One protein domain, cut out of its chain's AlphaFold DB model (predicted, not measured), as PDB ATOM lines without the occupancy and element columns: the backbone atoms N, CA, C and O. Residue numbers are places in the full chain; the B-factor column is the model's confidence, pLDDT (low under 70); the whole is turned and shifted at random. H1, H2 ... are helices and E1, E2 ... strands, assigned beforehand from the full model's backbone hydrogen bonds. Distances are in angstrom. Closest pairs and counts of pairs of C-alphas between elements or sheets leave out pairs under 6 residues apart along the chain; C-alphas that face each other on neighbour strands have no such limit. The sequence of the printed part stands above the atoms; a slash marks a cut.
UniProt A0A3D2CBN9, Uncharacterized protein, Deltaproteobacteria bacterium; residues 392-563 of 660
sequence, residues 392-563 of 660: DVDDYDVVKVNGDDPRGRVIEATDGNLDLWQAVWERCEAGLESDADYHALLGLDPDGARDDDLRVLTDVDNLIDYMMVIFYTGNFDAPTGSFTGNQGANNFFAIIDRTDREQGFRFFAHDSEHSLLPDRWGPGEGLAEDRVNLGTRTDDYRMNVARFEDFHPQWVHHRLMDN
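AT A GLANCE: This is residues 392 to 563 of the 660 residues of an uncharacterized protein of Deltaproteobacteria bacterium (UniProt A0A3D2CBN9). With little regular structure, a twisted antiparallel sheet, E2 E1 E3 E4, has H3 along edge strand E4, H4 between H3 and H1. Printed are 172 residues, 64 in named elements E1 E2 H1 H2 H3 E3 E4 H4: mixed. It is compact, radius of gyration of the C-alphas 16.0 A, spanning 49 by 33 by 25 A.

HOW THE PARTS SIT: E3, residues 492 to 497, and E4, 506 to 509, have N 495 and O 506 within hydrogen-bond range, 2.9 A. H3, residues 460 to 473, 19.8 A long, is on the sheet over E4; C-alphas 462 and 506 are closest, 6.0 A. H4, residues 553 to 560, touches H3; C-alphas 467 and 554 are closest, 7.0 A. Each helix has every O i to N i+4 pair within range.

IN THESE COORDINATES: E1, residues 396 to 402, begins at C-alpha (-19.037, -38.383, -50.545). E2 is 410 to 415, H1 419 to 430, H2 435 to 441. H4 ends at C-alpha (-37.900, -53.809, -48.879).

THE WHOLE: The printed part has no cut, and no pLDDT under 70.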
ATOM      1  N   ASP A 392     -13.363 -37.222 -55.509       96.56
ATOM      2  CA  ASP A 392     -12.781 -36.379 -54.461       96.56
ATOM      3  C   ASP A 392     -13.476 -36.652 -53.112       96.56
ATOM      4  O   ASP A 392     -14.632 -37.078 -53.063       96.56
ATOM      5  N   VAL A 393     -12.811 -36.380 -51.980       95.94
ATOM      6  CA  VAL A 393     -13.424 -36.502 -50.630       95.94
ATOM      7  C   VAL A 393     -14.773 -35.766 -50.548       95.94
ATOM      8  O   VAL A 393     -15.740 -36.282 -49.980       95.94
ATOM      9  N   ASP A 394     -14.858 -34.597 -51.185       97.50
ATOM     10  CA  ASP A 394     -16.048 -33.744 -51.255       97.50
ATOM     11  C   ASP A 394     -17.140 -34.259 -52.209       97.50
ATOM     12  O   ASP A 394     -18.177 -33.607 -52.374       97.50
ATOM     13  N   ASP A 395     -16.992 -35.450 -52.777       97.50
ATOM     14  CA  ASP A 395     -18.064 -36.131 -53.498       97.50
ATOM     15  C   ASP A 395     -18.888 -37.036 -52.576       97.50
ATOM     16  O   ASP A 395     -19.994 -37.434 -52.930       97.50
ATOM     17  N   TYR A 396     -18.418 -37.344 -51.366       98.50
ATOM     18  CA  TYR A 396     -19.037 -38.383 -50.545       98.50
ATOM     19  C   TYR A 396     -19.937 -37.844 -49.428       98.50
ATOM     20  O   TYR A 396     -19.582 -36.921 -48.690       98.50
ATOM     21  N   ASP A 397     -21.115 -38.457 -49.276       98.62
ATOM     22  CA  ASP A 397     -21.893 -38.423 -48.034       98.62
ATOM     23  C   ASP A 397     -21.612 -39.711 -47.252       98.62
ATOM     24  O   ASP A 397     -21.743 -40.820 -47.791       98.62
ATOM     25  N   VAL A 398     -21.256 -39.577 -45.975       98.62
ATOM     26  CA  VAL A 398     -20.990 -40.719 -45.094       98.62
ATOM     27  C   VAL A 398     -21.835 -40.633 -43.838       98.62
ATOM     28  O   VAL A 398     -21.652 -39.748 -43.010       98.62
ATOM     29  N   VAL A 399     -22.721 -41.610 -43.663       98.62
ATOM     30  CA  VAL A 399     -23.591 -41.738 -42.493       98.62
ATOM     31  C   VAL A 399     -22.972 -42.702 -41.494       98.62
ATOM     32  O   VAL A 399     -22.607 -43.823 -41.853       98.62
ATOM     33  N   LYS A 400     -22.938 -42.311 -40.222       96.44
ATOM     34  CA  LYS A 400     -22.642 -43.216 -39.104       96.44
ATOM     35  C   LYS A 400     -23.554 -42.928 -37.916       96.44
ATOM     36  O   LYS A 400     -24.377 -42.022 -37.958       96.44
ATOM     37  N   VAL A 401     -23.349 -43.655 -36.821       95.19
ATOM     38  CA  VAL A 401     -23.985 -43.367 -35.528       95.19
ATOM     39  C   VAL A 401     -23.052 -42.572 -34.614       95.19
ATOM     40  O   VAL A 401     -21.902 -42.959 -34.396       95.19
ATOM     41  N   ASN A 402     -23.567 -41.481 -34.052       91.44
ATOM     42  CA  ASN A 402     -22.972 -40.737 -32.953       91.44
ATOM     43  C   ASN A 402     -23.468 -41.305 -31.617       91.44
ATOM     44  O   ASN A 402     -24.648 -41.200 -31.276       91.44
ATOM     45  N   GLY A 403     -22.563 -41.935 -30.868       85.50
ATOM     46  CA  GLY A 403     -22.854 -42.484 -29.543       85.50
ATOM     47  C   GLY A 403     -22.755 -41.475 -28.397       85.50
ATOM     48  O   GLY A 403     -23.216 -41.789 -27.301       85.50
ATOM     49  N   ASP A 404     -22.179 -40.300 -28.650       83.12
ATOM     50  CA  ASP A 404     -21.867 -39.279 -27.644       83.12
ATOM     51  C   ASP A 404     -22.874 -38.112 -27.654       83.12
ATOM     52  O   ASP A 404     -22.771 -37.187 -26.849       83.12
ATOM     53  N   ASP A 405     -23.876 -38.143 -28.539       87.25
ATOM     54  CA  ASP A 405     -24.914 -37.114 -28.577       87.25
ATOM     55  C   ASP A 405     -25.765 -37.147 -27.285       87.25
ATOM     56  O   ASP A 405     -26.237 -38.212 -26.866       87.25
ATOM     57  N   PRO A 406     -26.043 -35.988 -26.652       83.00
ATOM     58  CA  PRO A 406     -26.871 -35.912 -25.444       83.00
ATOM     59  C   PRO A 406     -28.289 -36.490 -25.588       83.00
ATOM     60  O   PRO A 406     -28.955 -36.763 -24.587       83.00
ATOM     61  N   ARG A 407     -28.785 -36.651 -26.821       82.38
ATOM     62  CA  ARG A 407     -30.091 -37.242 -27.149       82.38
ATOM     63  C   ARG A 407     -30.048 -38.774 -27.231       82.38
ATOM     64  O   ARG A 407     -31.102 -39.386 -27.406       82.38
ATOM     65  N   GLY A 408     -28.873 -39.384 -27.078       83.25
ATOM     66  CA  GLY A 408     -28.628 -40.815 -27.235       83.25
ATOM     67  C   GLY A 408     -28.003 -41.153 -28.589       83.25
ATOM     68  O   GLY A 408     -27.536 -40.276 -29.304       83.25
ATOM     69  N   ARG A 409     -28.004 -42.441 -28.952       88.06
ATOM     70  CA  ARG A 409     -27.448 -42.904 -30.232       88.06
ATOM     71  C   ARG A 409     -28.298 -42.377 -31.387       88.06
ATOM     72  O   ARG A 409     -29.445 -42.793 -31.528       88.06
ATOM     73  N   VAL A 410     -27.736 -41.472 -32.180       92.94
ATOM     74  CA  VAL A 410     -28.388 -40.856 -33.346       92.94
ATOM     75  C   VAL A 410     -27.474 -40.940 -34.556       92.94
ATOM     76  O   VAL A 410     -26.255 -40.978 -34.406       92.94
ATOM     77  N   ILE A 411     -28.035 -40.970 -35.759       97.06
ATOM     78  CA  ILE A 411     -27.222 -40.854 -36.972       97.06
ATOM     79  C   ILE A 411     -26.634 -39.445 -37.138       97.06
ATOM     80  O   ILE A 411     -27.249 -38.446 -36.765       97.06
ATOM     81  N   GLU A 412     -25.456 -39.375 -37.749       96.88
ATOM     82  CA  GLU A 412     -24.809 -38.143 -38.197       96.88
ATOM     83  C   GLU A 412     -24.100 -38.367 -39.535       96.88
ATOM     84  O   GLU A 412     -23.814 -39.510 -39.907       96.88
ATOM     85  N   ALA A 413     -23.800 -37.274 -40.239       97.44
ATOM     86  CA  ALA A 413     -22.866 -37.299 -41.355       97.44
ATOM     87  C   ALA A 413     -21.450 -37.039 -40.820       97.44
ATOM     88  O   ALA A 413     -21.237 -36.025 -40.155       97.44
ATOM     89  N   THR A 414     -20.491 -37.934 -41.076       94.88
ATOM     90  CA  THR A 414     -19.071 -37.601 -40.840       94.88
ATOM     91  C   THR A 414     -18.521 -36.710 -41.932       94.88
ATOM     92  O   THR A 414     -17.688 -35.857 -41.654       94.88
ATOM     93  N   ASP A 415     -19.029 -36.900 -43.145       97.56
ATOM     94  CA  ASP A 415     -18.646 -36.198 -44.356       97.56
ATOM     95  C   ASP A 415     -19.926 -35.915 -45.152       97.56
ATOM     96  O   ASP A 415     -20.843 -36.746 -45.181       97.56
ATOM     97  N   GLY A 416     -20.006 -34.744 -45.784       97.31
ATOM     98  CA  GLY A 416     -21.185 -34.356 -46.549       97.31
ATOM     99  C   GLY A 416     -22.401 -33.986 -45.701       97.31
ATOM    100  O   GLY A 416     -22.302 -33.235 -44.731       97.31
ATOM    101  N   ASN A 417     -23.576 -34.470 -46.101       97.62
ATOM    102  CA  ASN A 417     -24.842 -34.233 -45.415       97.62
ATOM    103  C   ASN A 417     -25.743 -35.485 -45.412       97.62
ATOM    104  O   ASN A 417     -25.362 -36.564 -45.856       97.62
ATOM    105  N   LEU A 418     -26.949 -35.355 -44.852       98.62
ATOM    106  CA  LEU A 418     -27.902 -36.459 -44.706       98.62
ATOM    107  C   LEU A 418     -29.049 -36.424 -45.731       98.62
ATOM    108  O   LEU A 418     -29.967 -37.233 -45.613       98.62
ATOM    109  N   ASP A 419     -29.026 -35.542 -46.735       98.56
ATOM    110  CA  ASP A 419     -30.166 -35.310 -47.635       98.56
ATOM    111  C   ASP A 419     -30.521 -36.565 -48.446       98.56
ATOM    112  O   ASP A 419     -31.688 -36.959 -48.536       98.56
ATOM    113  N   LEU A 420     -29.517 -37.252 -49.004       98.50
ATOM    114  CA  LEU A 420     -29.740 -38.498 -49.746       98.50
ATOM    115  C   LEU A 420     -30.172 -39.640 -48.824       98.50
ATOM    116  O   LEU A 420     -31.000 -40.462 -49.219       98.50
ATOM    117  N   TRP A 421     -29.669 -39.686 -47.589       98.75
ATOM    118  CA  TRP A 421     -30.099 -40.673 -46.597       98.75
ATOM    119  C   TRP A 421     -31.549 -40.434 -46.161       98.75
ATOM    120  O   TRP A 421     -32.341 -41.375 -46.063       98.75
ATOM    121  N   GLN A 422     -31.937 -39.168 -46.002       98.75
ATOM    122  CA  GLN A 422     -33.315 -38.760 -45.767       98.75
ATOM    123  C   GLN A 422     -34.224 -39.144 -46.940       98.75
ATOM    124  O   GLN A 422     -35.330 -39.630 -46.713       98.75
ATOM    125  N   ALA A 423     -33.754 -39.040 -48.186       98.44
ATOM    126  CA  ALA A 423     -34.516 -39.519 -49.338       98.44
ATOM    127  C   ALA A 423     -34.780 -41.040 -49.281       98.44
ATOM    128  O   ALA A 423     -35.877 -41.483 -49.634       98.44
ATOM    129  N   VAL A 424     -33.827 -41.852 -48.796       98.75
ATOM    130  CA  VAL A 424     -34.053 -43.296 -48.564       98.75
ATOM    131  C   VAL A 424     -35.119 -43.514 -47.488       98.75
ATOM    132  O   VAL A 424     -36.032 -44.324 -47.679       98.75
ATOM    133  N   TRP A 425     -35.041 -42.771 -46.380       98.62
ATOM    134  CA  TRP A 425     -36.029 -42.812 -45.300       98.62
ATOM    135  C   TRP A 425     -37.440 -42.474 -45.798       98.62
ATOM    136  O   TRP A 425     -38.381 -43.229 -45.569       98.62
ATOM    137  N   GLU A 426     -37.592 -41.389 -46.553       98.44
ATOM    138  CA  GLU A 426     -38.885 -40.947 -47.079       98.44
ATOM    139  C   GLU A 426     -39.511 -41.979 -48.031       98.44
ATOM    140  O   GLU A 426     -40.727 -42.184 -48.009       98.44
ATOM    141  N   ARG A 427     -38.696 -42.698 -48.818       97.62
ATOM    142  CA  ARG A 427     -39.163 -43.831 -49.642       97.62
ATOM    143  C   ARG A 427     -39.611 -45.018 -48.788       97.62
ATOM    144  O   ARG A 427     -40.632 -45.634 -49.085       97.62
ATOM    145  N   CYS A 428     -38.889 -45.320 -47.710       97.81
ATOM    146  CA  CYS A 428     -39.267 -46.360 -46.752       97.81
ATOM    147  C   CYS A 428     -40.618 -46.065 -46.072       97.81
ATOM    148  O   CYS A 428     -41.439 -46.976 -45.900       97.81
ATOM    149  N   GLU A 429     -40.858 -44.798 -45.732       97.31
ATOM    150  CA  GLU A 429     -42.105 -44.325 -45.125       97.31
ATOM    151  C   GLU A 429     -43.270 -44.300 -46.123       97.31
ATOM    152  O   GLU A 429     -44.390 -44.677 -45.775       97.31
ATOM    153  N   ALA A 430     -43.014 -43.920 -47.380       96.50
ATOM    154  CA  ALA A 430     -44.014 -43.972 -48.448       96.50
ATOM    155  C   ALA A 430     -44.467 -45.412 -48.759       96.50
ATOM    156  O   ALA A 430     -45.633 -45.632 -49.097       96.50
ATOM    157  N   GLY A 431     -43.566 -46.382 -48.584       96.62
ATOM    158  CA  GLY A 431     -43.803 -47.803 -48.815       96.62
ATOM    159  C   GLY A 431     -43.108 -48.306 -50.078       96.62
ATOM    160  O   GLY A 431     -43.015 -47.607 -51.080       96.62
ATOM    161  N   LEU A 432     -42.618 -49.546 -50.013       97.44
ATOM    162  CA  LEU A 432     -41.824 -50.174 -51.074       97.44
ATOM    163  C   LEU A 432     -42.469 -51.459 -51.609       97.44
ATOM    164  O   LEU A 432     -41.815 -52.215 -52.308       97.44
ATOM    165  N   GLU A 433     -43.739 -51.734 -51.289       97.75
ATOM    166  CA  GLU A 433     -44.432 -52.958 -51.724       97.75
ATOM    167  C   GLU A 433     -44.557 -53.036 -53.254       97.75
ATOM    168  O   GLU A 433     -44.397 -54.112 -53.836       97.75
ATOM    169  N   SER A 434     -44.827 -51.904 -53.914       97.88
ATOM    170  CA  SER A 434     -45.021 -51.859 -55.363       97.88
ATOM    171  C   SER A 434     -43.691 -51.965 -56.116       97.88
ATOM    172  O   SER A 434     -42.678 -51.408 -55.696       97.88
ATOM    173  N   ASP A 435     -43.701 -52.651 -57.261       97.75
ATOM    174  CA  ASP A 435     -42.505 -52.778 -58.103       97.75
ATOM    175  C   ASP A 435     -42.007 -51.412 -58.586       97.75
ATOM    176  O   ASP A 435     -40.804 -51.202 -58.649       97.75
ATOM    177  N   ALA A 436     -42.903 -50.455 -58.845       97.56
ATOM    178  CA  ALA A 436     -42.517 -49.106 -59.250       97.56
ATOM    179  C   ALA A 436     -41.747 -48.360 -58.145       97.56
ATOM    180  O   ALA A 436     -40.734 -47.727 -58.436       97.56
ATOM    181  N   ASP A 437     -42.185 -48.455 -56.885       97.50
ATOM    182  CA  ASP A 437     -41.506 -47.795 -55.761       97.50
ATOM    183  C   ASP A 437     -40.168 -48.477 -55.436       97.50
ATOM    184  O   ASP A 437     -39.165 -47.800 -55.190       97.50
ATOM    185  N   TYR A 438     -40.131 -49.814 -55.504       98.19
ATOM    186  CA  TYR A 438     -38.901 -50.598 -55.387       98.19
ATOM    187  C   TYR A 438     -37.894 -50.243 -56.490       98.19
ATOM    188  O   TYR A 438     -36.749 -49.903 -56.196       98.19
ATOM    189  N   HIS A 439     -38.318 -50.259 -57.754       98.19
ATOM    190  CA  HIS A 439     -37.500 -49.881 -58.906       98.19
ATOM    191  C   HIS A 439     -36.976 -48.450 -58.781       98.19
ATOM    192  O   HIS A 439     -35.785 -48.216 -58.983       98.19
ATOM    193  N   ALA A 440     -37.811 -47.507 -58.342       97.38
ATOM    194  CA  ALA A 440     -37.399 -46.121 -58.177       97.38
ATOM    195  C   ALA A 440     -36.335 -45.918 -57.083       97.38
ATOM    196  O   ALA A 440     -35.621 -44.914 -57.122       97.38
ATOM    197  N   LEU A 441     -36.220 -46.814 -56.094       97.56
ATOM    198  CA  LEU A 441     -35.104 -46.819 -55.134       97.56
ATOM    199  C   LEU A 441     -33.785 -47.247 -55.807       97.56
ATOM    200  O   LEU A 441     -32.710 -46.771 -55.447       97.56
ATOM    201  N   LEU A 442     -33.879 -48.118 -56.812       97.69
ATOM    202  CA  LEU A 442     -32.761 -48.643 -57.598       97.69
ATOM    203  C   LEU A 442     -32.426 -47.790 -58.831       97.69
ATOM    204  O   LEU A 442     -31.640 -48.225 -59.667       97.69
ATOM    205  N   GLY A 443     -33.036 -46.610 -58.988       97.69
ATOM    206  CA  GLY A 443     -32.861 -45.783 -60.186       97.69
ATOM    207  C   GLY A 443     -33.467 -46.399 -61.457       97.69
ATOM    208  O   GLY A 443     -32.968 -46.164 -62.559       97.69
ATOM    209  N   LEU A 444     -34.505 -47.222 -61.325       97.81
ATOM    210  CA  LEU A 444     -35.178 -47.885 -62.438       97.81
ATOM    211  C   LEU A 444     -36.590 -47.320 -62.646       97.81
ATOM    212  O   LEU A 444     -37.256 -46.917 -61.689       97.81
ATOM    213  N   ASP A 445     -37.057 -47.328 -63.892       96.75
ATOM    214  CA  ASP A 445     -38.441 -47.028 -64.257       96.75
ATOM    215  C   ASP A 445     -39.403 -48.166 -63.827       96.75
ATOM    216  O   ASP A 445     -38.973 -49.243 -63.392       96.75
ATOM    217  N   PRO A 446     -40.734 -47.984 -63.945       95.88
ATOM    218  CA  PRO A 446     -41.693 -49.030 -63.587       95.88
ATOM    219  C   PRO A 446     -41.550 -50.342 -64.375       95.88
ATOM    220  O   PRO A 446     -41.998 -51.379 -63.886       95.88
ATOM    221  N   ASP A 447     -40.924 -50.319 -65.555       94.44
ATOM    222  CA  ASP A 447     -40.668 -51.502 -66.383       94.44
ATOM    223  C   ASP A 447     -39.330 -52.192 -66.021       94.44
ATOM    224  O   ASP A 447     -39.029 -53.274 -66.535       94.44
ATOM    225  N   GLY A 448     -38.551 -51.611 -65.100       93.88
ATOM    226  CA  GLY A 448     -37.286 -52.143 -64.592       93.88
ATOM    227  C   GLY A 448     -36.063 -51.758 -65.429       93.88
ATOM    228  O   GLY A 448     -35.002 -52.363 -65.264       93.88
ATOM    229  N   ALA A 449     -36.185 -50.786 -66.335       96.56
ATOM    230  CA  ALA A 449     -35.058 -50.243 -67.089       96.56
ATOM    231  C   ALA A 449     -34.427 -49.053 -66.353       96.56
ATOM    232  O   ALA A 449     -35.094 -48.364 -65.589       96.56
ATOM    233  N   ARG A 450     -33.131 -48.801 -66.573       96.56
ATOM    234  CA  ARG A 450     -32.445 -47.625 -66.016       96.56
ATOM    235  C   ARG A 450     -33.150 -46.346 -66.474       96.56
ATOM    236  O   ARG A 450     -33.338 -46.152 -67.673       96.56
ATOM    237  N   ASP A 451     -33.482 -45.487 -65.515       95.88
ATOM    238  CA  ASP A 451     -34.059 -44.164 -65.752       95.88
ATOM    239  C   ASP A 451     -33.094 -43.076 -65.274       95.88
ATOM    240  O   ASP A 451     -32.933 -42.874 -64.070       95.88
ATOM    241  N   ASP A 452     -32.458 -42.363 -66.201       92.88
ATOM    242  CA  ASP A 452     -31.467 -41.324 -65.897       92.88
ATOM    243  C   ASP A 452     -32.037 -40.181 -65.027       92.88
ATOM    244  O   ASP A 452     -31.297 -39.543 -64.264       92.88
ATOM    245  N   ASP A 453     -33.360 -39.958 -65.062       94.81
ATOM    246  CA  ASP A 453     -34.039 -38.971 -64.216       94.81
ATOM    247  C   ASP A 453     -34.167 -39.442 -62.759       94.81
ATOM    248  O   ASP A 453     -34.325 -38.620 -61.847       94.81
ATOM    249  N   LEU A 454     -34.001 -40.741 -62.505       95.94
ATOM    250  CA  LEU A 454     -33.935 -41.338 -61.177       95.94
ATOM    251  C   LEU A 454     -32.480 -41.580 -60.763       95.94
ATOM    252  O   LEU A 454     -31.612 -41.931 -61.562       95.94
ATOM    253  N   ARG A 455     -32.191 -41.356 -59.483       96.88
ATOM    254  CA  ARG A 455     -30.899 -41.681 -58.871       96.88
ATOM    255  C   ARG A 455     -30.997 -43.046 -58.198       96.88
ATOM    256  O   ARG A 455     -32.017 -43.345 -57.578       96.88
ATOM    257  N   VAL A 456     -29.931 -43.836 -58.276       98.31
ATOM    258  CA  VAL A 456     -29.782 -45.032 -57.443       98.31
ATOM    259  C   VAL A 456     -29.556 -44.579 -56.002       98.31
ATOM    260  O   VAL A 456     -28.591 -43.884 -55.701       98.31
ATOM    261  N   LEU A 457     -30.476 -44.924 -55.105       98.25
ATOM    262  CA  LEU A 457     -30.399 -44.527 -53.698       98.25
ATOM    263  C   LEU A 457     -29.774 -45.615 -52.828       98.25
ATOM    264  O   LEU A 457     -29.194 -45.324 -51.790       98.25
ATOM    265  N   THR A 458     -29.865 -46.879 -53.223       98.44
ATOM    266  CA  THR A 458     -29.357 -47.998 -52.424       98.44
ATOM    267  C   THR A 458     -28.700 -49.025 -53.325       98.44
ATOM    268  O   THR A 458     -29.332 -49.519 -54.259       98.44
ATOM    269  N   ASP A 459     -27.451 -49.377 -53.020       98.56
ATOM    270  CA  ASP A 459     -26.826 -50.565 -53.586       98.56
ATOM    271  C   ASP A 459     -27.440 -51.793 -52.900       98.56
ATOM    272  O   ASP A 459     -27.114 -52.163 -51.769       98.56
ATOM    273  N   VAL A 460     -28.436 -52.377 -53.561       98.38
ATOM    274  CA  VAL A 460     -29.254 -53.432 -52.962       98.38
ATOM    275  C   VAL A 460     -28.512 -54.762 -52.840       98.38
ATOM    276  O   VAL A 460     -28.841 -55.539 -51.946       98.38
ATOM    277  N   ASP A 461     -27.515 -55.028 -53.688       98.56
ATOM    278  CA  ASP A 461     -26.699 -56.243 -53.565       98.56
ATOM    279  C   ASP A 461     -25.757 -56.123 -52.372       98.56
ATOM    280  O   ASP A 461     -25.699 -57.035 -51.544       98.56
ATOM    281  N   ASN A 462     -25.116 -54.961 -52.216       98.81
ATOM    282  CA  ASN A 462     -24.333 -54.668 -51.026       98.81
ATOM    283  C   ASN A 462     -25.188 -54.725 -49.746       98.81
ATOM    284  O   ASN A 462     -24.756 -55.327 -48.763       98.81
ATOM    285  N   LEU A 463     -26.417 -54.191 -49.755       98.94
ATOM    286  CA  LEU A 463     -27.337 -54.302 -48.615       98.94
ATOM    287  C   LEU A 463     -27.642 -55.764 -48.258       98.94
ATOM    288  O   LEU A 463     -27.652 -56.111 -47.078       98.94
ATOM    289  N   ILE A 464     -27.917 -56.618 -49.250       98.94
ATOM    290  CA  ILE A 464     -28.207 -58.040 -49.014       98.94
ATOM    291  C   ILE A 464     -27.000 -58.722 -48.366       98.94
ATOM    292  O   ILE A 464     -27.160 -59.393 -47.347       98.94
ATOM    293  N   ASP A 465     -25.802 -58.519 -48.909       98.94
ATOM    294  CA  ASP A 465     -24.576 -59.127 -48.389       98.94
ATOM    295  C   ASP A 465     -24.224 -58.601 -46.989       98.94
ATOM    296  O   ASP A 465     -23.922 -59.390 -46.090       98.94
ATOM    297  N   TYR A 466     -24.367 -57.294 -46.758       98.94
ATOM    298  CA  TYR A 466     -24.231 -56.673 -45.440       98.94
ATOM    299  C   TYR A 466     -25.191 -57.302 -44.418       98.94
ATOM    300  O   TYR A 466     -24.776 -57.709 -43.329       98.94
ATOM    301  N   MET A 467     -26.472 -57.455 -44.768       98.88
ATOM    302  CA  MET A 467     -27.443 -58.095 -43.878       98.88
ATOM    303  C   MET A 467     -27.113 -59.570 -43.642       98.88
ATOM    304  O   MET A 467     -27.262 -60.046 -42.519       98.88
ATOM    305  N   MET A 468     -26.602 -60.288 -44.645       98.88
ATOM    306  CA  MET A 468     -26.155 -61.673 -44.481       98.88
ATOM    307  C   MET A 468     -24.961 -61.797 -43.527       98.88
ATOM    308  O   MET A 468     -24.923 -62.758 -42.761       98.88
ATOM    309  N   VAL A 469     -24.045 -60.823 -43.483       98.88
ATOM    310  CA  VAL A 469     -22.982 -60.762 -42.461       98.88
ATOM    311  C   VAL A 469     -23.580 -60.609 -41.060       98.88
ATOM    312  O   VAL A 469     -23.237 -61.373 -40.156       98.88
ATOM    313  N   ILE A 470     -24.513 -59.673 -40.865       98.81
ATOM    314  CA  ILE A 470     -25.190 -59.449 -39.573       98.81
ATOM    315  C   ILE A 470     -25.977 -60.687 -39.131       98.81
ATOM    316  O   ILE A 470     -25.897 -61.113 -37.975       98.81
ATOM    317  N   PHE A 471     -26.715 -61.302 -40.056       98.81
ATOM    318  CA  PHE A 471     -27.511 -62.495 -39.790       98.81
ATOM    319  C   PHE A 471     -26.619 -63.686 -39.495       98.81
ATOM    320  O   PHE A 471     -26.853 -64.380 -38.513       98.81
ATOM    321  N   TYR A 472     -25.565 -63.906 -40.280       98.81
ATOM    322  CA  TYR A 472     -24.653 -65.010 -40.036       98.81
ATOM    323  C   TYR A 472     -23.947 -64.863 -38.700       98.81
ATOM    324  O   TYR A 472     -23.976 -65.801 -37.917       98.81
ATOM    325  N   THR A 473     -23.378 -63.693 -38.406       98.62
ATOM    326  CA  THR A 473     -22.632 -63.436 -37.163       98.62
ATOM    327  C   THR A 473     -23.529 -63.345 -35.927       98.62
ATOM    328  O   THR A 473     -23.027 -63.445 -34.808       98.62
ATOM    329  N   GLY A 474     -24.847 -63.200 -36.110       98.31
ATOM    330  CA  GLY A 474     -25.781 -62.985 -35.006       98.31
ATOM    331  C   GLY A 474     -25.444 -61.707 -34.244       98.31
ATOM    332  O   GLY A 474     -25.525 -61.691 -33.019       98.31
ATOM    333  N   ASN A 475     -25.002 -60.664 -34.954       98.25
ATOM    334  CA  ASN A 475     -24.623 -59.411 -34.319       98.25
ATOM    335  C   ASN A 475     -25.872 -58.726 -33.745       98.25
ATOM    336  O   ASN A 475     -26.722 -58.221 -34.482       98.25
ATOM    337  N   PHE A 476     -25.989 -58.732 -32.420       97.38
ATOM    338  CA  PHE A 476     -27.129 -58.152 -31.710       97.38
ATOM    339  C   PHE A 476     -26.908 -56.690 -31.315       97.38
ATOM    340  O   PHE A 476     -27.741 -56.130 -30.603       97.38
ATOM    341  N   ASP A 477     -25.822 -56.065 -31.776       96.06
ATOM    342  CA  ASP A 477     -25.552 -54.639 -31.590       96.06
ATOM    343  C   ASP A 477     -25.361 -53.863 -32.909       96.06
ATOM    344  O   ASP A 477     -25.008 -52.693 -32.874       96.06
ATOM    345  N   ALA A 478     -25.623 -54.460 -34.080       96.69
ATOM    346  CA  ALA A 478     -25.566 -53.765 -35.374       96.69
ATOM    347  C   ALA A 478     -26.583 -54.322 -36.395       96.69
ATOM    348  O   ALA A 478     -26.965 -55.490 -36.304       96.69
ATOM    349  N   PRO A 479     -27.036 -53.517 -37.383       97.19
ATOM    350  CA  PRO A 479     -27.007 -52.050 -37.407       97.19
ATOM    351  C   PRO A 479     -28.037 -51.412 -36.450       97.19
ATOM    352  O   PRO A 479     -28.286 -50.210 -36.486       97.19
ATOM    353  N   THR A 480     -28.710 -52.235 -35.651       95.75
ATOM    354  CA  THR A 480     -29.575 -51.826 -34.549       95.75
ATOM    355  C   THR A 480     -29.235 -52.672 -33.334       95.75
ATOM    356  O   THR A 480     -28.849 -53.836 -33.479       95.75
ATOM    357  N   GLY A 481     -29.344 -52.084 -32.146       94.12
ATOM    358  CA  GLY A 481     -28.908 -52.717 -30.909       94.12
ATOM    359  C   GLY A 481     -30.040 -53.331 -30.099       94.12
ATOM    360  O   GLY A 481     -30.981 -52.648 -29.701       94.12
ATOM    361  N   SER A 482     -29.900 -54.600 -29.724       95.62
ATOM    362  CA  SER A 482     -30.758 -55.237 -28.719       95.62
ATOM    363  C   SER A 482     -30.669 -54.507 -27.371       95.62
ATOM    364  O   SER A 482     -31.646 -54.465 -26.629       95.62
ATOM    365  N   PHE A 483     -29.549 -53.841 -27.067       92.12
ATOM    366  CA  PHE A 483     -29.410 -53.000 -25.870       92.12
ATOM    367  C   PHE A 483     -30.367 -51.798 -25.840       92.12
ATOM    368  O   PHE A 483     -30.697 -51.317 -24.759       92.12
ATOM    369  N   THR A 484     -30.840 -51.336 -27.001       90.50
ATOM    370  CA  THR A 484     -31.855 -50.277 -27.128       90.50
ATOM    371  C   THR A 484     -33.232 -50.839 -27.493       90.50
ATOM    372  O   THR A 484     -34.106 -50.100 -27.938       90.50
ATOM    373  N   GLY A 485     -33.445 -52.153 -27.329       93.88
ATOM    374  CA  GLY A 485     -34.690 -52.828 -27.709       93.88
ATOM    375  C   GLY A 485     -34.914 -52.893 -29.223       93.88
ATOM    376  O   GLY A 485     -36.060 -52.966 -29.659       93.88
ATOM    377  N   ASN A 486     -33.839 -52.834 -30.022       95.44
ATOM    378  CA  ASN A 486     -33.860 -52.737 -31.488       95.44
ATOM    379  C   ASN A 486     -34.614 -51.501 -32.023       95.44
ATOM    380  O   ASN A 486     -35.199 -51.550 -33.103       95.44
ATOM    381  N   GLN A 487     -34.659 -50.405 -31.254       92.94
ATOM    382  CA  GLN A 487     -35.394 -49.190 -31.641       92.94
ATOM    383  C   GLN A 487     -34.526 -48.142 -32.348       92.94
ATOM    384  O   GLN A 487     -35.067 -47.254 -32.996       92.94
ATOM    385  N   GLY A 488     -33.201 -48.219 -32.193       90.56
ATOM    386  CA  GLY A 488     -32.269 -47.186 -32.650       90.56
ATOM    387  C   GLY A 488     -31.175 -47.721 -33.564       90.56
ATOM    388  O   GLY A 488     -30.844 -48.910 -33.532       90.56
ATOM    389  N   ALA A 489     -30.589 -46.816 -34.338       95.38
ATOM    390  CA  ALA A 489     -29.395 -47.048 -35.133       95.38
ATOM    391  C   ALA A 489     -28.182 -47.380 -34.246       95.38
ATOM    392  O   ALA A 489     -28.004 -46.809 -33.168       95.38
ATOM    393  N   ASN A 490     -27.324 -48.292 -34.706       95.94
ATOM    394  CA  ASN A 490     -26.032 -48.555 -34.085       95.94
ATOM    395  C   ASN A 490     -24.994 -49.149 -35.054       95.94
ATOM    396  O   ASN A 490     -25.368 -49.841 -35.991       95.94
ATOM    397  N   ASN A 491     -23.701 -48.932 -34.791       96.00
ATOM    398  CA  ASN A 491     -22.566 -49.690 -35.345       96.00
ATOM    399  C   ASN A 491     -22.612 -49.983 -36.865       96.00
ATOM    400  O   ASN A 491     -22.404 -51.116 -37.295       96.00
ATOM    401  N   PHE A 492     -22.848 -48.960 -37.691       97.50
ATOM    402  CA  PHE A 492     -22.713 -49.053 -39.149       97.50
ATOM    403  C   PHE A 492     -22.069 -47.793 -39.738       97.50
ATOM    404  O   PHE A 492     -22.115 -46.723 -39.124       97.50
ATOM    405  N   PHE A 493     -21.523 -47.936 -40.947       98.44
ATOM    406  CA  PHE A 493     -21.281 -46.828 -41.873       98.44
ATOM    407  C   PHE A 493     -22.085 -47.045 -43.153       98.44
ATOM    408  O   PHE A 493     -22.268 -48.191 -43.577       98.44
ATOM    409  N   ALA A 494     -22.557 -45.960 -43.761       98.69
ATOM    410  CA  ALA A 494     -23.127 -45.959 -45.101       98.69
ATOM    411  C   ALA A 494     -22.470 -44.860 -45.941       98.69
ATOM    412  O   ALA A 494     -22.427 -43.718 -45.502       98.69
ATOM    413  N   ILE A 495     -21.974 -45.199 -47.130       98.75
ATOM    414  CA  ILE A 495     -21.247 -44.281 -48.018       98.75
ATOM    415  C   ILE A 495     -21.980 -44.183 -49.351       98.75
ATOM    416  O   ILE A 495     -22.385 -45.212 -49.900       98.75
ATOM    417  N   ILE A 496     -22.105 -42.974 -49.891       98.50
ATOM    418  CA  ILE A 496     -22.569 -42.730 -51.260       98.50
ATOM    419  C   ILE A 496     -21.743 -41.614 -51.909       98.50
ATOM    420  O   ILE A 496     -21.443 -40.615 -51.263       98.50
ATOM    421  N   ASP A 497     -21.396 -41.777 -53.187       98.12
ATOM    422  CA  ASP A 497     -20.889 -40.685 -54.028       98.12
ATOM    423  C   ASP A 497     -22.081 -39.832 -54.481       98.12
ATOM    424  O   ASP A 497     -22.883 -40.252 -55.320       98.12
ATOM    425  N   ARG A 498     -22.230 -38.631 -53.921       96.06
ATOM    426  CA  ARG A 498     -23.349 -37.715 -54.180       96.06
ATOM    427  C   ARG A 498     -23.377 -37.202 -55.621       96.06
ATOM    428  O   ARG A 498     -24.441 -36.778 -56.086       96.06
ATOM    429  N   THR A 499     -22.259 -37.272 -56.342       96.00
ATOM    430  CA  THR A 499     -22.120 -36.791 -57.723       96.00
ATOM    431  C   THR A 499     -22.471 -37.863 -58.754       96.00
ATOM    432  O   THR A 499     -23.101 -37.548 -59.769       96.00
ATOM    433  N   ASP A 500     -22.190 -39.134 -58.460       95.88
ATOM    434  CA  ASP A 500     -22.532 -40.253 -59.336       95.88
ATOM    435  C   ASP A 500     -23.967 -40.737 -59.094       95.88
ATOM    436  O   ASP A 500     -24.293 -41.346 -58.077       95.88
ATOM    437  N   ARG A 501     -24.862 -40.487 -60.056       96.00
ATOM    438  CA  ARG A 501     -26.282 -40.865 -59.966       96.00
ATOM    439  C   ARG A 501     -26.546 -42.360 -60.169       96.00
ATOM    440  O   ARG A 501     -27.686 -42.787 -59.964       96.00
ATOM    441  N   GLU A 502     -25.544 -43.128 -60.586       95.50
ATOM    442  CA  GLU A 502     -25.627 -44.575 -60.802       95.50
ATOM    443  C   GLU A 502     -25.233 -45.387 -59.558       95.50
ATOM    444  O   GLU A 502     -25.511 -46.584 -59.498       95.50
ATOM    445  N   GLN A 503     -24.656 -44.746 -58.535       94.19
ATOM    446  CA  GLN A 503     -24.250 -45.400 -57.290       94.19
ATOM    447  C   GLN A 503     -25.188 -45.054 -56.126       94.19
ATOM    448  O   GLN A 503     -25.477 -43.889 -55.842       94.19
ATOM    449  N   GLY A 504     -25.664 -46.095 -55.438       97.88
ATOM    450  CA  GLY A 504     -26.444 -45.980 -54.206       97.88
ATOM    451  C   GLY A 504     -25.591 -46.140 -52.951       97.88
ATOM    452  O   GLY A 504     -24.406 -46.458 -53.034       97.88
ATOM    453  N   PHE A 505     -26.211 -45.970 -51.779       98.81
ATOM    454  CA  PHE A 505     -25.535 -46.218 -50.506       98.81
ATOM    455  C   PHE A 505     -25.000 -47.651 -50.430       98.81
ATOM    456  O   PHE A 505     -25.757 -48.603 -50.646       98.81
ATOM    457  N   ARG A 506     -23.721 -47.777 -50.062       98.69
ATOM    458  CA  ARG A 506     -23.066 -49.019 -49.635       98.69
ATOM    459  C   ARG A 506     -22.888 -49.010 -48.122       98.69
ATOM    460  O   ARG A 506     -22.592 -47.971 -47.544       98.69
ATOM    461  N   PHE A 507     -23.040 -50.163 -47.489       98.81
ATOM    462  CA  PHE A 507     -23.070 -50.373 -46.047       98.81
ATOM    463  C   PHE A 507     -21.871 -51.198 -45.589       98.81
ATOM    464  O   PHE A 507     -21.473 -52.157 -46.249       98.81
ATOM    465  N   PHE A 508     -21.316 -50.851 -44.432       98.69
ATOM    466  CA  PHE A 508     -20.069 -51.425 -43.932       98.69
ATOM    467  C   PHE A 508     -20.250 -51.957 -42.515       98.69
ATOM    468  O   PHE A 508     -20.746 -51.246 -41.634       98.69
ATOM    469  N   ALA A 509     -19.825 -53.204 -42.291       97.25
ATOM    470  CA  ALA A 509     -19.788 -53.806 -40.966       97.25
ATOM    471  C   ALA A 509     -18.799 -53.049 -40.070       97.25
ATOM    472  O   ALA A 509     -17.648 -52.801 -40.438       97.25
ATOM    473  N   HIS A 510     -19.258 -52.688 -38.875       95.38
ATOM    474  CA  HIS A 510     -18.470 -51.963 -37.890       95.38
ATOM    475  C   HIS A 510     -18.777 -52.472 -36.482       95.38
ATOM    476  O   HIS A 510     -19.874 -52.968 -36.228       95.38
ATOM    477  N   ASP A 511     -17.792 -52.368 -35.591       94.69
ATOM    478  CA  ASP A 511     -17.878 -52.655 -34.154       94.69
ATOM    479  C   ASP A 511     -18.721 -53.901 -33.812       94.69
ATOM    480  O   ASP A 511     -19.712 -53.874 -33.079       94.69
ATOM    481  N   SER A 512     -18.345 -55.021 -34.430       95.69
ATOM    482  CA  SER A 512     -19.079 -56.291 -34.403       95.69
ATOM    483  C   SER A 512     -18.637 -57.220 -33.270       95.69
ATOM    484  O   SER A 512     -18.610 -58.441 -33.423       95.69
ATOM    485  N   GLU A 513     -18.273 -56.669 -32.109       94.06
ATOM    486  CA  GLU A 513     -17.837 -57.474 -30.961       94.06
ATOM    487  C   GLU A 513     -18.973 -58.270 -30.302       94.06
ATOM    488  O   GLU A 513     -18.734 -59.357 -29.780       94.06
ATOM    489  N   HIS A 514     -20.212 -57.776 -30.375       96.44
ATOM    490  CA  HIS A 514     -21.428 -58.431 -29.878       96.44
ATOM    491  C   HIS A 514     -21.976 -59.462 -30.879       96.44
ATOM    492  O   HIS A 514     -23.128 -59.400 -31.304       96.44
ATOM    493  N   SER A 515     -21.126 -60.409 -31.278       97.69
ATOM    494  CA  SER A 515     -21.418 -61.426 -32.294       97.69
ATOM    495  C   SER A 515     -20.694 -62.748 -32.009       97.69
ATOM    496  O   SER A 515     -19.861 -62.814 -31.108       97.69
ATOM    497  N   LEU A 516     -20.995 -63.818 -32.755       97.50
ATOM    498  CA  LEU A 516     -20.304 -65.115 -32.647       97.50
ATOM    499  C   LEU A 516     -20.214 -65.636 -31.197       97.50
ATOM    500  O   LEU A 516     -19.146 -66.014 -30.713       97.50
ATOM    501  N   LEU A 517     -21.323 -65.598 -30.463       96.56
ATOM    502  CA  LEU A 517     -21.414 -66.144 -29.109       96.56
ATOM    503  C   LEU A 517     -22.277 -67.404 -29.174       96.56
ATOM    504  O   LEU A 517     -23.472 -67.283 -29.415       96.56
ATOM    505  N   PRO A 518     -21.718 -68.615 -29.010       96.50
ATOM    506  CA  PRO A 518     -22.527 -69.834 -29.029       96.50
ATOM    507  C   PRO A 518     -23.554 -69.871 -27.896       96.50
ATOM    508  O   PRO A 518     -24.704 -70.259 -28.107       96.50
ATOM    509  N   ASP A 519     -23.158 -69.400 -26.715       95.81
ATOM    510  CA  ASP A 519     -24.027 -69.313 -25.550       95.81
ATOM    511  C   ASP A 519     -24.682 -67.938 -25.422       95.81
ATOM    512  O   ASP A 519     -24.194 -66.921 -25.918       95.81
ATOM    513  N   ARG A 520     -25.814 -67.912 -24.715       95.38
ATOM    514  CA  ARG A 520     -26.550 -66.686 -24.413       95.38
ATOM    515  C   ARG A 520     -25.658 -65.710 -23.637       95.38
ATOM    516  O   ARG A 520     -25.248 -66.008 -22.517       95.38
ATOM    517  N   TRP A 521     -25.485 -64.504 -24.172       91.75
ATOM    518  CA  TRP A 521     -24.839 -63.389 -23.483       91.75
ATOM    519  C   TRP A 521     -25.739 -62.161 -23.546       91.75
ATOM    520  O   TRP A 521     -25.842 -61.506 -24.580       91.75
ATOM    521  N   GLY A 522     -26.421 -61.874 -22.433       86.19
ATOM    522  CA  GLY A 522     -27.504 -60.893 -22.395       86.19
ATOM    523  C   GLY A 522     -27.100 -59.523 -22.967       86.19
ATOM    524  O   GLY A 522     -26.042 -59.009 -22.591       86.19
ATOM    525  N   PRO A 523     -27.935 -58.913 -23.833       93.31
ATOM    526  CA  PRO A 523     -29.271 -59.341 -24.270       93.31
ATOM    527  C   PRO A 523     -29.303 -60.389 -25.402       93.31
ATOM    528  O   PRO A 523     -30.391 -60.848 -25.725       93.31
ATOM    529  N   GLY A 524     -28.167 -60.777 -25.984       94.88
ATOM    530  CA  GLY A 524     -28.106 -61.746 -27.081       94.88
ATOM    531  C   GLY A 524     -28.478 -63.177 -26.672       94.88
ATOM    532  O   GLY A 524     -28.224 -63.614 -25.546       94.88
ATOM    533  N   GLU A 525     -29.052 -63.923 -27.614       96.69
ATOM    534  CA  GLU A 525     -29.584 -65.286 -27.449       96.69
ATOM    535  C   GLU A 525     -28.617 -66.389 -27.924       96.69
ATOM    536  O   GLU A 525     -28.988 -67.558 -28.058       96.69
ATOM    537  N   GLY A 526     -27.354 -66.030 -28.147       97.31
ATOM    538  CA  GLY A 526     -26.288 -66.954 -28.517       97.31
ATOM    539  C   GLY A 526     -26.458 -67.520 -29.930       97.31
ATOM    540  O   GLY A 526     -26.856 -66.809 -30.854       97.31
ATOM    541  N   LEU A 527     -26.233 -68.827 -30.103       98.00
ATOM    542  CA  LEU A 527     -26.395 -69.520 -31.386       98.00
ATOM    543  C   LEU A 527     -27.792 -69.329 -32.005       98.00
ATOM    544  O   LEU A 527     -27.928 -69.359 -33.228       98.00
ATOM    545  N   ALA A 528     -28.820 -69.126 -31.175       97.44
ATOM    546  CA  ALA A 528     -30.205 -68.939 -31.602       97.44
ATOM    547  C   ALA A 528     -30.569 -67.481 -31.938       97.44
ATOM    548  O   ALA A 528     -31.716 -67.239 -32.313       97.44
ATOM    549  N   GLU A 529     -29.637 -66.524 -31.822       97.94
ATOM    550  CA  GLU A 529     -29.898 -65.108 -32.105       97.94
ATOM    551  C   GLU A 529     -30.527 -64.947 -33.498       97.94
ATOM    552  O   GLU A 529     -29.946 -65.354 -34.513       97.94
ATOM    553  N   ASP A 530     -31.736 -64.384 -33.533       97.50
ATOM    554  CA  ASP A 530     -32.492 -64.107 -34.755       97.50
ATOM    555  C   ASP A 530     -32.473 -62.607 -35.025       97.50
ATOM    556  O   ASP A 530     -33.223 -61.830 -34.428       97.50
ATOM    557  N   ARG A 531     -31.596 -62.222 -35.952       97.94
ATOM    558  CA  ARG A 531     -31.532 -60.869 -36.505       97.94
ATOM    559  C   ARG A 531     -32.328 -60.747 -37.806       97.94
ATOM    560  O   ARG A 531     -32.495 -59.636 -38.280       97.94
ATOM    561  N   VAL A 532     -32.850 -61.833 -38.377       98.12
ATOM    562  CA  VAL A 532     -33.625 -61.805 -39.629       98.12
ATOM    563  C   VAL A 532     -35.009 -61.197 -39.382       98.12
ATOM    564  O   VAL A 532     -35.455 -60.319 -40.117       98.12
ATOM    565  N   ASN A 533     -35.683 -61.617 -38.308       92.06
ATOM    566  CA  ASN A 533     -37.118 -61.378 -38.107       92.06
ATOM    567  C   ASN A 533     -37.453 -60.305 -37.057       92.06
ATOM    568  O   ASN A 533     -38.410 -60.457 -36.294       92.06
ATOM    569  N   LEU A 534     -36.695 -59.205 -36.977       96.31
ATOM    570  CA  LEU A 534     -36.898 -58.212 -35.908       96.31
ATOM    571  C   LEU A 534     -38.198 -57.402 -36.030       96.31
ATOM    572  O   LEU A 534     -38.840 -57.121 -35.018       96.31
ATOM    573  N   GLY A 535     -38.603 -57.024 -37.245       92.44
ATOM    574  CA  GLY A 535     -39.779 -56.165 -37.460       92.44
ATOM    575  C   GLY A 535     -41.125 -56.863 -37.213       92.44
ATOM    576  O   GLY A 535     -42.139 -56.206 -36.960       92.44
ATOM    577  N   THR A 536     -41.137 -58.199 -37.232       90.88
ATOM    578  CA  THR A 536     -42.331 -59.041 -37.041       90.88
ATOM    579  C   THR A 536     -42.452 -59.620 -35.635       90.88
ATOM    580  O   THR A 536     -43.404 -60.353 -35.358       90.88
ATOM    581  N   ARG A 537     -41.507 -59.320 -34.732       93.69
ATOM    582  CA  ARG A 537     -41.597 -59.756 -33.333       93.69
ATOM    583  C   ARG A 537     -42.837 -59.166 -32.667       93.69
ATOM    584  O   ARG A 537     -43.333 -58.107 -33.043       93.69
ATOM    585  N   THR A 538     -43.322 -59.849 -31.638       94.06
ATOM    586  CA  THR A 538     -44.496 -59.424 -30.857       94.06
ATOM    587  C   THR A 538     -44.145 -59.000 -29.433       94.06
ATOM    588  O   THR A 538     -45.048 -58.801 -28.625       94.06
ATOM    589  N   ASP A 539     -42.858 -58.933 -29.105       93.75
ATOM    590  CA  ASP A 539     -42.342 -58.531 -27.800       93.75
ATOM    591  C   ASP A 539     -41.677 -57.149 -27.859       93.75
ATOM    592  O   ASP A 539     -41.644 -56.497 -28.904       93.75
ATOM    593  N   ASP A 540     -41.137 -56.711 -26.722       91.50
ATOM    594  CA  ASP A 540     -40.533 -55.383 -26.560       91.50
ATOM    595  C   ASP A 540     -39.236 -55.194 -27.374       91.50
ATOM    596  O   ASP A 540     -38.715 -54.086 -27.452       91.50
ATOM    597  N   TYR A 541     -38.724 -56.258 -28.005       94.56
ATOM    598  CA  TYR A 541     -37.563 -56.222 -28.899       94.56
ATOM    599  C   TYR A 541     -37.956 -56.086 -30.375       94.56
ATOM    600  O   TYR A 541     -37.093 -56.185 -31.252       94.56
ATOM    601  N   ARG A 542     -39.246 -55.896 -30.683       96.38
ATOM    602  CA  ARG A 542     -39.699 -55.621 -32.047       96.38
ATOM    603  C   ARG A 542     -39.055 -54.346 -32.572       96.38
ATOM    604  O   ARG A 542     -39.313 -53.269 -32.048       96.38
ATOM    605  N   MET A 543     -38.304 -54.468 -33.660       96.88
ATOM    606  CA  MET A 543     -37.723 -53.315 -34.339       96.88
ATOM    607  C   MET A 543     -38.824 -52.411 -34.891       96.88
ATOM    608  O   MET A 543     -39.690 -52.867 -35.642       96.88
ATOM    609  N   ASN A 544     -38.790 -51.140 -34.500       93.00
ATOM    610  CA  ASN A 544     -39.755 -50.132 -34.918       93.00
ATOM    611  C   ASN A 544     -39.091 -48.751 -34.974       93.00
ATOM    612  O   ASN A 544     -39.038 -48.029 -33.981       93.00
ATOM    613  N   VAL A 545     -38.605 -48.380 -36.154       94.50
ATOM    614  CA  VAL A 545     -37.948 -47.089 -36.361       94.50
ATOM    615  C   VAL A 545     -39.018 -46.031 -36.611       94.50
ATOM    616  O   VAL A 545     -39.740 -46.100 -37.600       94.50
ATOM    617  N   ALA A 546     -39.145 -45.071 -35.695       91.94
ATOM    618  CA  ALA A 546     -40.183 -44.032 -35.744       91.94
ATOM    619  C   ALA A 546     -39.637 -42.622 -36.019       91.94
ATOM    620  O   ALA A 546     -40.410 -41.674 -36.157       91.94
ATOM    621  N   ARG A 547     -38.312 -42.465 -36.039       95.31
ATOM    622  CA  ARG A 547     -37.627 -41.186 -36.222       95.31
ATOM    623  C   ARG A 547     -36.491 -41.359 -37.217       95.31
ATOM    624  O   ARG A 547     -35.867 -42.417 -37.256       95.31
ATOM    625  N   PHE A 548     -36.201 -40.305 -37.972       97.50
ATOM    626  CA  PHE A 548     -35.103 -40.316 -38.934       97.50
ATOM    627  C   PHE A 548     -33.747 -40.525 -38.248       97.50
ATOM    628  O   PHE A 548     -32.899 -41.244 -38.758       97.50
ATOM    629  N   GLU A 549     -33.569 -39.978 -37.046       96.12
ATOM    630  CA  GLU A 549     -32.335 -40.092 -36.264       96.12
ATOM    631  C   GLU A 549     -32.002 -41.538 -35.857       96.12
ATOM    632  O   GLU A 549     -30.851 -41.848 -35.557       96.12
ATOM    633  N   ASP A 550     -33.004 -42.420 -35.861       95.56
ATOM    634  CA  ASP A 550     -32.881 -43.841 -35.542       95.56
ATOM    635  C   ASP A 550     -32.731 -44.711 -36.807       95.56
ATOM    636  O   ASP A 550     -32.658 -45.934 -36.710       95.56
ATOM    637  N   PHE A 551     -32.720 -44.112 -38.004       98.00
ATOM    638  CA  PHE A 551     -32.768 -44.839 -39.270       98.00
ATOM    639  C   PHE A 551     -31.464 -45.576 -39.583       98.00
ATOM    640  O   PHE A 551     -30.368 -45.034 -39.473       98.00
ATOM    641  N   HIS A 552     -31.590 -46.836 -40.007       98.12
ATOM    642  CA  HIS A 552     -30.455 -47.729 -40.209       98.12
ATOM    643  C   HIS A 552     -30.704 -48.753 -41.339       98.12
ATOM    644  O   HIS A 552     -31.857 -49.031 -41.692       98.12
ATOM    645  N   PRO A 553     -29.652 -49.411 -41.870       98.44
ATOM    646  CA  PRO A 553     -29.753 -50.311 -43.029       98.44
ATOM    647  C   PRO A 553     -30.720 -51.491 -42.853       98.44
ATOM    648  O   PRO A 553     -31.441 -51.860 -43.775       98.44
ATOM    649  N   GLN A 554     -30.814 -52.064 -41.650       98.50
ATOM    650  CA  GLN A 554     -31.772 -53.148 -41.399       98.50
ATOM    651  C   GLN A 554     -33.245 -52.702 -41.484       98.50
ATOM    652  O   GLN A 554     -34.103 -53.523 -41.809       98.50
ATOM    653  N   TRP A 555     -33.556 -51.418 -41.260       98.19
ATOM    654  CA  TRP A 555     -34.896 -50.890 -41.516       98.19
ATOM    655  C   TRP A 555     -35.162 -50.823 -43.019       98.19
ATOM    656  O   TRP A 555     -36.214 -51.272 -43.457       98.19
ATOM    657  N   VAL A 556     -34.182 -50.385 -43.822       98.50
ATOM    658  CA  VAL A 556     -34.266 -50.426 -45.297       98.50
ATOM    659  C   VAL A 556     -34.572 -51.844 -45.778       98.50
ATOM    660  O   VAL A 556     -35.546 -52.052 -46.499       98.50
ATOM    661  N   HIS A 557     -33.800 -52.833 -45.310       98.56
ATOM    662  CA  HIS A 557     -34.053 -54.250 -45.585       98.56
ATOM    663  C   HIS A 557     -35.479 -54.660 -45.190       98.56
ATOM    664  O   HIS A 557     -36.200 -55.226 -46.008       98.56
ATOM    665  N   HIS A 558     -35.912 -54.328 -43.970       97.81
ATOM    666  CA  HIS A 558     -37.244 -54.675 -43.478       97.81
ATOM    667  C   HIS A 558     -38.371 -54.094 -44.341       97.81
ATOM    668  O   HIS A 558     -39.336 -54.797 -44.627       97.81
ATOM    669  N   ARG A 559     -38.256 -52.840 -44.790       97.69
ATOM    670  CA  ARG A 559     -39.259 -52.205 -45.660       97.69
ATOM    671  C   ARG A 559     -39.232 -52.785 -47.076       97.69
ATOM    672  O   ARG A 559     -40.283 -52.982 -47.675       97.69
ATOM    673  N   LEU A 560     -38.052 -53.131 -47.590       98.12
ATOM    674  CA  LEU A 560     -37.900 -53.809 -48.879       98.12
ATOM    675  C   LEU A 560     -38.489 -55.227 -48.886       98.12
ATOM    676  O   LEU A 560     -38.932 -55.696 -49.934       98.12
ATOM    677  N   MET A 561     -38.552 -55.903 -47.733       97.88
ATOM    678  CA  MET A 561     -39.202 -57.213 -47.618       97.88
ATOM    679  C   MET A 561     -40.692 -57.193 -47.977       97.88
ATOM    680  O   MET A 561     -41.229 -58.270 -48.224       97.88
ATOM    681  N   ASP A 562     -41.359 -56.038 -48.062       96.94
ATOM    682  CA  ASP A 562     -42.742 -55.947 -48.549       96.94
ATOM    683  C   ASP A 562     -42.830 -56.285 -50.061       96.94
ATOM    684  O   ASP A 562     -43.809 -56.889 -50.514       96.94
ATOM    685  N   ASN A 563     -41.767 -56.043 -50.841       98.38
ATOM    686  CA  ASN A 563     -41.717 -56.317 -52.281       98.38
ATOM    687  C   ASN A 563     -41.337 -57.770 -52.626       98.38
ATOM    688  O   ASN A 563     -40.373 -58.340 -52.108       98.38
TER     689      ASN A 563